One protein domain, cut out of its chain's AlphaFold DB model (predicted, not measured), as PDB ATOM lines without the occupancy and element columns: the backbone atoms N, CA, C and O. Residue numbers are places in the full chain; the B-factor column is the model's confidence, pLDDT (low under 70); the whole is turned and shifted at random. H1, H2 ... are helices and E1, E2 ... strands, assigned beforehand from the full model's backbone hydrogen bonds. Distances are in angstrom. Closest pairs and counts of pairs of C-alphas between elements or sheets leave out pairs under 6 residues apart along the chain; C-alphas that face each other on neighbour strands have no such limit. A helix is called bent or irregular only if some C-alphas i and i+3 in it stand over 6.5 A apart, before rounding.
ATOM      1  N   THR A   7     -29.824 -53.515   5.756       94.31
ATOM      2  CA  THR A   7     -31.161 -54.001   6.097       94.31
ATOM      3  C   THR A   7     -31.538 -53.472   7.466       94.31
ATOM      4  O   THR A   7     -30.741 -53.546   8.398       94.31
ATOM      5  N   PHE A   8     -32.745 -52.926   7.560       95.19
ATOM      6  CA  PHE A   8     -33.354 -52.487   8.806       95.19
ATOM      7  C   PHE A   8     -34.590 -53.338   9.061       95.19
ATOM      8  O   PHE A   8     -35.401 -53.509   8.155       95.19
ATOM      9  N   GLU A   9     -34.738 -53.866  10.268       94.19
ATOM     10  CA  GLU A   9     -35.871 -54.717  10.629       94.19
ATOM     11  C   GLU A   9     -36.715 -54.038  11.699       94.19
ATOM     12  O   GLU A   9     -36.191 -53.558  12.706       94.19
ATOM     13  N   HIS A  10     -38.025 -54.005  11.475       93.38
ATOM     14  CA  HIS A  10     -38.992 -53.479  12.427       93.38
ATOM     15  C   HIS A  10     -40.277 -54.303  12.353       93.38
ATOM     16  O   HIS A  10     -40.805 -54.510  11.267       93.38
ATOM     17  N   GLU A  11     -40.734 -54.821  13.496       90.38
ATOM     18  CA  GLU A  11     -41.971 -55.619  13.618       90.38
ATOM     19  C   GLU A  11     -42.106 -56.768  12.598       90.38
ATOM     20  O   GLU A  11     -43.184 -57.074  12.098       90.38
ATOM     21  N   GLY A  12     -40.993 -57.433  12.277       88.62
ATOM     22  CA  GLY A  12     -40.973 -58.539  11.314       88.62
ATOM     23  C   GLY A  12     -40.952 -58.109   9.843       88.62
ATOM     24  O   GLY A  12     -40.944 -58.969   8.964       88.62
ATOM     25  N   PRO A  20     -25.641 -46.498  -1.510       92.06
ATOM     26  CA  PRO A  20     -25.732 -45.143  -2.042       92.06
ATOM     27  C   PRO A  20     -24.597 -44.860  -3.030       92.06
ATOM     28  O   PRO A  20     -23.469 -45.333  -2.873       92.06
ATOM     29  N   SER A  21     -24.889 -44.020  -4.016       90.94
ATOM     30  CA  SER A  21     -23.884 -43.398  -4.880       90.94
ATOM     31  C   SER A  21     -23.220 -42.198  -4.193       90.94
ATOM     32  O   SER A  21     -23.811 -41.574  -3.311       90.94
ATOM     33  N   ALA A  22     -22.018 -41.820  -4.646       87.69
ATOM     34  CA  ALA A  22     -21.317 -40.630  -4.149       87.69
ATOM     35  C   ALA A  22     -22.183 -39.357  -4.243       87.69
ATOM     36  O   ALA A  22     -22.292 -38.615  -3.275       87.69
ATOM     37  N   GLN A  23     -22.915 -39.176  -5.350       89.06
ATOM     38  CA  GLN A  23     -23.819 -38.033  -5.538       89.06
ATOM     39  C   GLN A  23     -24.944 -37.971  -4.491       89.06
ATOM     40  O   GLN A  23     -25.311 -36.888  -4.040       89.06
ATOM     41  N   GLN A  24     -25.498 -39.119  -4.086       89.62
ATOM     42  CA  GLN A  24     -26.531 -39.171  -3.044       89.62
ATOM     43  C   GLN A  24     -25.958 -38.819  -1.669       89.62
ATOM     44  O   GLN A  24     -26.632 -38.151  -0.885       89.62
ATOM     45  N   ILE A  25     -24.720 -39.231  -1.388       88.31
ATOM     46  CA  ILE A  25     -24.012 -38.869  -0.154       88.31
ATOM     47  C   ILE A  25     -23.764 -37.358  -0.131       88.31
ATOM     48  O   ILE A  25     -24.170 -36.696   0.823       88.31
ATOM     49  N   ASP A  26     -23.210 -36.791  -1.203       87.62
ATOM     50  CA  ASP A  26     -22.925 -35.354  -1.302       87.62
ATOM     51  C   ASP A  26     -24.193 -34.502  -1.152       87.62
ATOM     52  O   ASP A  26     -24.218 -33.533  -0.386       87.62
ATOM     53  N   ALA A  27     -25.283 -34.890  -1.823       87.44
ATOM     54  CA  ALA A  27     -26.579 -34.223  -1.698       87.44
ATOM     55  C   ALA A  27     -27.123 -34.280  -0.260       87.44
ATOM     56  O   ALA A  27     -27.696 -33.302   0.232       87.44
ATOM     57  N   THR A  28     -26.914 -35.404   0.428       88.50
ATOM     58  CA  THR A  28     -27.327 -35.589   1.824       88.50
ATOM     59  C   THR A  28     -26.511 -34.707   2.754       88.50
ATOM     60  O   THR A  28     -27.098 -33.991   3.557       88.50
ATOM     61  N   ILE A  29     -25.184 -34.665   2.603       86.75
ATOM     62  CA  ILE A  29     -24.296 -33.796   3.392       86.75
ATOM     63  C   ILE A  29     -24.674 -32.323   3.196       86.75
ATOM     64  O   ILE A  29     -24.784 -31.570   4.167       86.75
ATOM     65  N   ALA A  30     -24.920 -31.899   1.953       87.31
ATOM     66  CA  ALA A  30     -25.317 -30.528   1.649       87.31
ATOM     67  C   ALA A  30     -26.656 -30.147   2.305       87.31
ATOM     68  O   ALA A  30     -26.789 -29.043   2.839       87.31
ATOM     69  N   ARG A  31     -27.639 -31.058   2.296       87.31
ATOM     70  CA  ARG A  31     -28.955 -30.839   2.915       87.31
ATOM     71  C   ARG A  31     -28.898 -30.930   4.442       87.31
ATOM     72  O   ARG A  31     -29.550 -30.127   5.106       87.31
ATOM     73  N   ALA A  32     -28.078 -31.821   4.993       87.00
ATOM     74  CA  ALA A  32     -27.935 -32.022   6.433       87.00
ATOM     75  C   ALA A  32     -27.430 -30.765   7.152       87.00
ATOM     76  O   ALA A  32     -27.826 -30.509   8.280       87.00
ATOM     77  N   ARG A  33     -26.642 -29.917   6.474       85.31
ATOM     78  CA  ARG A  33     -26.218 -28.604   7.001       85.31
ATOM     79  C   ARG A  33     -27.376 -27.646   7.296       85.31
ATOM     80  O   ARG A  33     -27.188 -26.707   8.059       85.31
ATOM     81  N   LYS A  34     -28.532 -27.832   6.653       88.12
ATOM     82  CA  LYS A  34     -29.722 -26.982   6.815       88.12
ATOM     83  C   LYS A  34     -30.807 -27.685   7.625       88.12
ATOM     84  O   LYS A  34     -31.321 -27.111   8.574       88.12
ATOM     85  N   SER A  35     -31.102 -28.931   7.255       89.06
ATOM     86  CA  SER A  35     -32.163 -29.749   7.842       89.06
ATOM     87  C   SER A  35     -31.681 -31.202   7.976       89.06
ATOM     88  O   SER A  35     -31.892 -31.997   7.055       89.06
ATOM     89  N   PRO A  36     -31.026 -31.581   9.090       85.62
ATOM     90  CA  PRO A  36     -30.501 -32.937   9.299       85.62
ATOM     91  C   PRO A  36     -31.566 -34.033   9.167       85.62
ATOM     92  O   PRO A  36     -31.366 -35.014   8.452       85.62
ATOM     93  N   THR A  37     -32.728 -33.835   9.790       86.88
ATOM     94  CA  THR A  37     -33.829 -34.809   9.791       86.88
ATOM     95  C   THR A  37     -34.391 -35.038   8.388       86.88
ATOM     96  O   THR A  37     -34.547 -36.176   7.949       86.88
ATOM     97  N   GLU A  38     -34.635 -33.960   7.637       88.75
ATOM     98  CA  GLU A  38     -35.111 -34.058   6.251       88.75
ATOM     99  C   GLU A  38     -34.054 -34.665   5.325       88.75
ATOM    100  O   GLU A  38     -34.390 -35.390   4.388       88.75
ATOM    101  N   ALA A  39     -32.770 -34.387   5.576       92.12
ATOM    102  CA  ALA A  39     -31.679 -34.987   4.823       92.12
ATOM    103  C   ALA A  39     -31.661 -36.508   5.001       92.12
ATOM    104  O   ALA A  39     -31.617 -37.222   4.001       92.12
ATOM    105  N   ALA A  40     -31.779 -36.999   6.237       93.00
ATOM    106  CA  ALA A  40     -31.831 -38.427   6.534       93.00
ATOM    107  C   ALA A  40     -33.068 -39.108   5.916       93.00
ATOM    108  O   ALA A  40     -32.960 -40.170   5.296       93.00
ATOM    109  N   ALA A  41     -34.249 -38.487   6.015       93.69
ATOM    110  CA  ALA A  41     -35.470 -39.017   5.402       93.69
ATOM    111  C   ALA A  41     -35.348 -39.083   3.870       93.69
ATOM    112  O   ALA A  41     -35.635 -40.106   3.246       93.69
ATOM    113  N   SER A  42     -34.838 -38.015   3.251       93.25
ATOM    114  CA  SER A  42     -34.640 -37.961   1.803       93.25
ATOM    115  C   SER A  42     -33.574 -38.955   1.327       93.25
ATOM    116  O   SER A  42     -33.749 -39.569   0.274       93.25
ATOM    117  N   PHE A  43     -32.504 -39.150   2.103       94.38
ATOM    118  CA  PHE A  43     -31.444 -40.111   1.814       94.38
ATOM    119  C   PHE A  43     -31.947 -41.552   1.861       94.38
ATOM    120  O   PHE A  43     -31.812 -42.282   0.881       94.38
ATOM    121  N   THR A  44     -32.580 -41.948   2.968       95.25
ATOM    122  CA  THR A  44     -33.096 -43.314   3.145       95.25
ATOM    123  C   THR A  44     -34.137 -43.662   2.083       95.25
ATOM    124  O   THR A  44     -34.061 -44.732   1.481       95.25
ATOM    125  N   ARG A  45     -35.018 -42.720   1.726       94.50
ATOM    126  CA  ARG A  45     -35.976 -42.882   0.622       94.50
ATOM    127  C   ARG A  45     -35.316 -43.025  -0.756       94.50
ATOM    128  O   ARG A  45     -35.853 -43.700  -1.636       94.50
ATOM    129  N   ALA A  46     -34.164 -42.392  -0.974       93.56
ATOM    130  CA  ALA A  46     -33.445 -42.471  -2.245       93.56
ATOM    131  C   ALA A  46     -32.775 -43.836  -2.465       93.56
ATOM    132  O   ALA A  46     -32.607 -44.242  -3.617       93.56
ATOM    133  N   ILE A  47     -32.400 -44.523  -1.384       94.56
ATOM    134  CA  ILE A  47     -31.623 -45.769  -1.438       94.56
ATOM    135  C   ILE A  47     -32.437 -47.014  -1.080       94.56
ATOM    136  O   ILE A  47     -31.972 -48.119  -1.338       94.56
ATOM    137  N   ILE A  48     -33.630 -46.867  -0.506       95.88
ATOM    138  CA  ILE A  48     -34.521 -47.999  -0.252       95.88
ATOM    139  C   ILE A  48     -35.073 -48.589  -1.557       95.88
ATOM    140  O   ILE A  48     -35.302 -47.866  -2.539       95.88
ATOM    141  N   ASP A  49     -35.318 -49.899  -1.548       93.19
ATOM    142  CA  ASP A  49     -36.045 -50.601  -2.602       93.19
ATOM    143  C   ASP A  49     -37.350 -49.877  -2.957       93.19
ATOM    144  O   ASP A  49     -38.122 -49.475  -2.084       93.19
ATOM    145  N   ARG A  50     -37.611 -49.722  -4.264       90.38
ATOM    146  CA  ARG A  50     -38.758 -48.941  -4.761       90.38
ATOM    147  C   ARG A  50     -40.088 -49.439  -4.204       90.38
ATOM    148  O   ARG A  50     -40.902 -48.612  -3.807       90.38
ATOM    149  N   ASP A  51     -40.245 -50.754  -4.114       92.81
ATOM    150  CA  ASP A  51     -41.473 -51.408  -3.654       92.81
ATOM    151  C   ASP A  51     -41.724 -51.204  -2.150       92.81
ATOM    152  O   ASP A  51     -42.838 -51.398  -1.677       92.81
ATOM    153  N   GLN A  52     -40.706 -50.790  -1.385       93.69
ATOM    154  CA  GLN A  52     -40.803 -50.566   0.061       93.69
ATOM    155  C   GLN A  52     -40.891 -49.082   0.435       93.69
ATOM    156  O   GLN A  52     -41.001 -48.761   1.617       93.69
ATOM    157  N   ARG A  53     -40.855 -48.166  -0.544       93.62
ATOM    158  CA  ARG A  53     -40.847 -46.714  -0.293       93.62
ATOM    159  C   ARG A  53     -42.070 -46.239   0.473       93.62
ATOM    160  O   ARG A  53     -41.909 -45.494   1.427       93.62
ATOM    161  N   GLU A  54     -43.262 -46.679   0.082       94.25
ATOM    162  CA  GLU A  54     -44.504 -46.259   0.744       94.25
ATOM    163  C   GLU A  54     -44.571 -46.768   2.187       94.25
ATOM    164  O   GLU A  54     -44.864 -46.002   3.101       94.25
ATOM    165  N   ALA A  55     -44.211 -48.036   2.410       94.06
ATOM    166  CA  ALA A  55     -44.148 -48.620   3.748       94.06
ATOM    167  C   ALA A  55     -43.095 -47.934   4.634       94.06
ATOM    168  O   ALA A  55     -43.284 -47.806   5.841       94.06
ATOM    169  N   TRP A  56     -41.984 -47.492   4.045       95.62
ATOM    170  CA  TRP A  56     -40.954 -46.737   4.752       95.62
ATOM    171  C   TRP A  56     -41.394 -45.311   5.074       95.62
ATOM    172  O   TRP A  56     -41.187 -44.862   6.193       95.62
ATOM    173  N   ASP A  57     -42.040 -44.613   4.138       94.62
ATOM    174  CA  ASP A  57     -42.579 -43.270   4.374       94.62
ATOM    175  C   ASP A  57     -43.628 -43.284   5.504       94.62
ATOM    176  O   ASP A  57     -43.607 -42.408   6.368       94.62
ATOM    177  N   ALA A  58     -44.496 -44.305   5.541       94.88
ATOM    178  CA  ALA A  58     -45.444 -44.510   6.637       94.88
ATOM    179  C   ALA A  58     -44.723 -44.756   7.972       94.88
ATOM    180  O   ALA A  58     -45.019 -44.093   8.964       94.88
ATOM    181  N   LEU A  59     -43.708 -45.629   7.977       94.88
ATOM    182  CA  LEU A  59     -42.913 -45.892   9.175       94.88
ATOM    183  C   LEU A  59     -42.200 -44.632   9.684       94.88
ATOM    184  O   LEU A  59     -42.129 -44.405  10.887       94.88
ATOM    185  N   LEU A  60     -41.686 -43.790   8.786       94.69
ATOM    186  CA  LEU A  60     -41.033 -42.537   9.156       94.69
ATOM    187  C   LEU A  60     -42.004 -41.478   9.687       94.69
ATOM    188  O   LEU A  60     -41.570 -40.606  10.440       94.69
ATOM    189  N   ALA A  61     -43.287 -41.533   9.321       93.44
ATOM    190  CA  ALA A  61     -44.300 -40.650   9.897       93.44
ATOM    191  C   ALA A  61     -44.533 -40.956  11.387       93.44
ATOM    192  O   ALA A  61     -44.744 -40.035  12.175       93.44
ATOM    193  N   GLU A  62     -44.439 -42.229  11.774       94.06
ATOM    194  CA  GLU A  62     -44.562 -42.679  13.166       94.06
ATOM    195  C   GLU A  62     -43.230 -42.583  13.929       94.06
ATOM    196  O   GLU A  62     -43.188 -42.155  15.083       94.06
ATOM    197  N   TYR A  63     -42.121 -42.921  13.264       93.88
ATOM    198  CA  TYR A  63     -40.781 -43.014  13.844       93.88
ATOM    199  C   TYR A  63     -39.746 -42.226  13.023       93.88
ATOM    200  O   TYR A  63     -38.846 -42.810  12.405       93.88
ATOM    201  N   PRO A  64     -39.779 -40.882  13.048       89.25
ATOM    202  CA  PRO A  64     -38.886 -40.052  12.232       89.25
ATOM    203  C   PRO A  64     -37.393 -40.274  12.536       89.25
ATOM    204  O   PRO A  64     -36.545 -40.114  11.658       89.25
ATOM    205  N   GLY A  65     -37.053 -40.706  13.758       92.44
ATOM    206  CA  GLY A  65     -35.675 -41.023  14.158       92.44
ATOM    207  C   GLY A  65     -35.062 -42.235  13.442       92.44
ATOM    208  O   GLY A  65     -33.837 -42.363  13.394       92.44
ATOM    209  N   PHE A  66     -35.869 -43.116  12.838       95.00
ATOM    210  CA  PHE A  66     -35.345 -44.279  12.113       95.00
ATOM    211  C   PHE A  66     -34.596 -43.892  10.842       95.00
ATOM    212  O   PHE A  66     -33.614 -44.547  10.496       95.00
ATOM    213  N   ALA A  67     -34.978 -42.788  10.195       94.25
ATOM    214  CA  ALA A  67     -34.245 -42.277   9.044       94.25
ATOM    215  C   ALA A  67     -32.783 -41.969   9.397       94.25
ATOM    216  O   ALA A  67     -31.867 -42.343   8.660       94.25
ATOM    217  N   GLN A  68     -32.561 -41.319  10.540       92.69
ATOM    218  CA  GLN A  68     -31.223 -40.994  11.022       92.69
ATOM    219  C   GLN A  68     -30.439 -42.265  11.355       92.69
ATOM    220  O   GLN A  68     -29.346 -42.453  10.829       92.69
ATOM    221  N   ARG A  69     -31.034 -43.185  12.121       93.00
ATOM    222  CA  ARG A  69     -30.399 -44.458  12.492       93.00
ATOM    223  C   ARG A  69     -29.957 -45.280  11.277       93.00
ATOM    224  O   ARG A  69     -28.856 -45.827  11.264       93.00
ATOM    225  N   VAL A  70     -30.803 -45.375  10.250       94.56
ATOM    226  CA  VAL A  70     -30.448 -46.076   9.007       94.56
ATOM    227  C   VAL A  70     -29.348 -45.329   8.257       94.56
ATOM    228  O   VAL A  70     -28.424 -45.960   7.754       94.56
ATOM    229  N   THR A  71     -29.416 -43.998   8.198       93.19
ATOM    230  CA  THR A  71     -28.374 -43.179   7.558       93.19
ATOM    231  C   THR A  71     -27.013 -43.420   8.206       93.19
ATOM    232  O   THR A  71     -26.048 -43.705   7.502       93.19
ATOM    233  N   GLU A  72     -26.945 -43.384   9.535       92.00
ATOM    234  CA  GLU A  72     -25.731 -43.655  10.308       92.00
ATOM    235  C   GLU A  72     -25.204 -45.068  10.040       92.00
ATOM    236  O   GLU A  72     -24.048 -45.219   9.654       92.00
ATOM    237  N   GLY A  73     -26.060 -46.095  10.115       92.56
ATOM    238  CA  GLY A  73     -25.654 -47.479   9.845       92.56
ATOM    239  C   GLY A  73     -25.177 -47.715   8.405       92.56
ATOM    240  O   GLY A  73     -24.261 -48.505   8.165       92.56
ATOM    241  N   VAL A  74     -25.757 -47.014   7.426       93.12
ATOM    242  CA  VAL A  74     -25.296 -47.053   6.031       93.12
ATOM    243  C   VAL A  74     -23.924 -46.390   5.892       93.12
ATOM    244  O   VAL A  74     -23.056 -46.945   5.219       93.12
ATOM    245  N   LEU A  75     -23.715 -45.227   6.513       90.12
ATOM    246  CA  LEU A  75     -22.447 -44.496   6.454       90.12
ATOM    247  C   LEU A  75     -21.318 -45.227   7.194       90.12
ATOM    248  O   LEU A  75     -20.215 -45.335   6.656       90.12
ATOM    249  N   GLU A  76     -21.597 -45.805   8.360       90.56
ATOM    250  CA  GLU A  76     -20.653 -46.644   9.103       90.56
ATOM    251  C   GLU A  76     -20.219 -47.852   8.259       90.56
ATOM    252  O   GLU A  76     -19.028 -48.125   8.109       90.56
ATOM    253  N   LYS A  77     -21.170 -48.518   7.588       91.62
ATOM    254  CA  LYS A  77     -20.874 -49.638   6.680       91.62
ATOM    255  C   LYS A  77     -20.053 -49.228   5.451       91.62
ATOM    256  O   LYS A  77     -19.380 -50.065   4.850       91.62
ATOM    257  N   LEU A  78     -20.110 -47.956   5.058       88.81
ATOM    258  CA  LEU A  78     -19.264 -47.382   4.008       88.81
ATOM    259  C   LEU A  78     -17.870 -46.981   4.515       88.81
ATOM    260  O   LEU A  78     -17.022 -46.641   3.692       88.81
ATOM    261  N   GLY A  79     -17.623 -47.049   5.825       86.69
ATOM    262  CA  GLY A  79     -16.352 -46.694   6.453       86.69
ATOM    263  C   GLY A  79     -16.238 -45.224   6.858       86.69
ATOM    264  O   GLY A  79     -15.134 -44.769   7.152       86.69
TER     265      GLY A  79
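What this domain is: This is residues 7 to 12 and 20 to 79 of the 84 residues of an uncharacterized protein of Meiothermus sp. Pnk-1 (UniProt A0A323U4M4). H1, H2 and H3 stand side by side in an up-and-down row, H4 crosses H2, and the short strand E1 comes near H4. The printed part has 66 residues, with one named strand and four named helices in the order E1, H1, H2, H3, H4; it is mostly helix and compact, with a radius of gyration of the C-alphas of 11.4 A and spans of 31, 23 and 19 A.

How they stand to each other: Start at E1, residues 7 to 10, which pairs with no named strand. H1, residues 22 to 32, touches the hub H2, residues 36 to 47, in a hairpin at a shallow tilt of 23 degrees; the closest C-alphas, of Ala 32 and Ala 39, are 5.0 A apart. With residues 41 to 45 alone H2 touches H3, residues 50 to 62, in a hairpin at 24 degrees; the closest C-alphas, Arg 45 and Arg 53, are 6.3 A apart. H4, residues 65 to 77, touches H2 at a steep tilt of 64 degrees; closest are C-alphas 67 and 41, 5.0 A. Every O i to N i+4 pair is within hydrogen-bond range in H1, H2 and H4, 7 of 9 in H3.

Where its parts are: Find C-alpha 7 at (-31.161, -54.001, 6.097), where E1 begins; H4, 18.7 A from first to last C-alpha, ends at C-alpha 77 at (-20.874, -49.638, 6.680). H3, 19.9 A long, is irregular: C-alphas 51 and 54 are 7.4 A apart.

The domain as a whole: Residues 13 to 19 are cut out; C-alphas 12 and 20 are 24.3 A apart. No printed residue is under 70 in pLDDT.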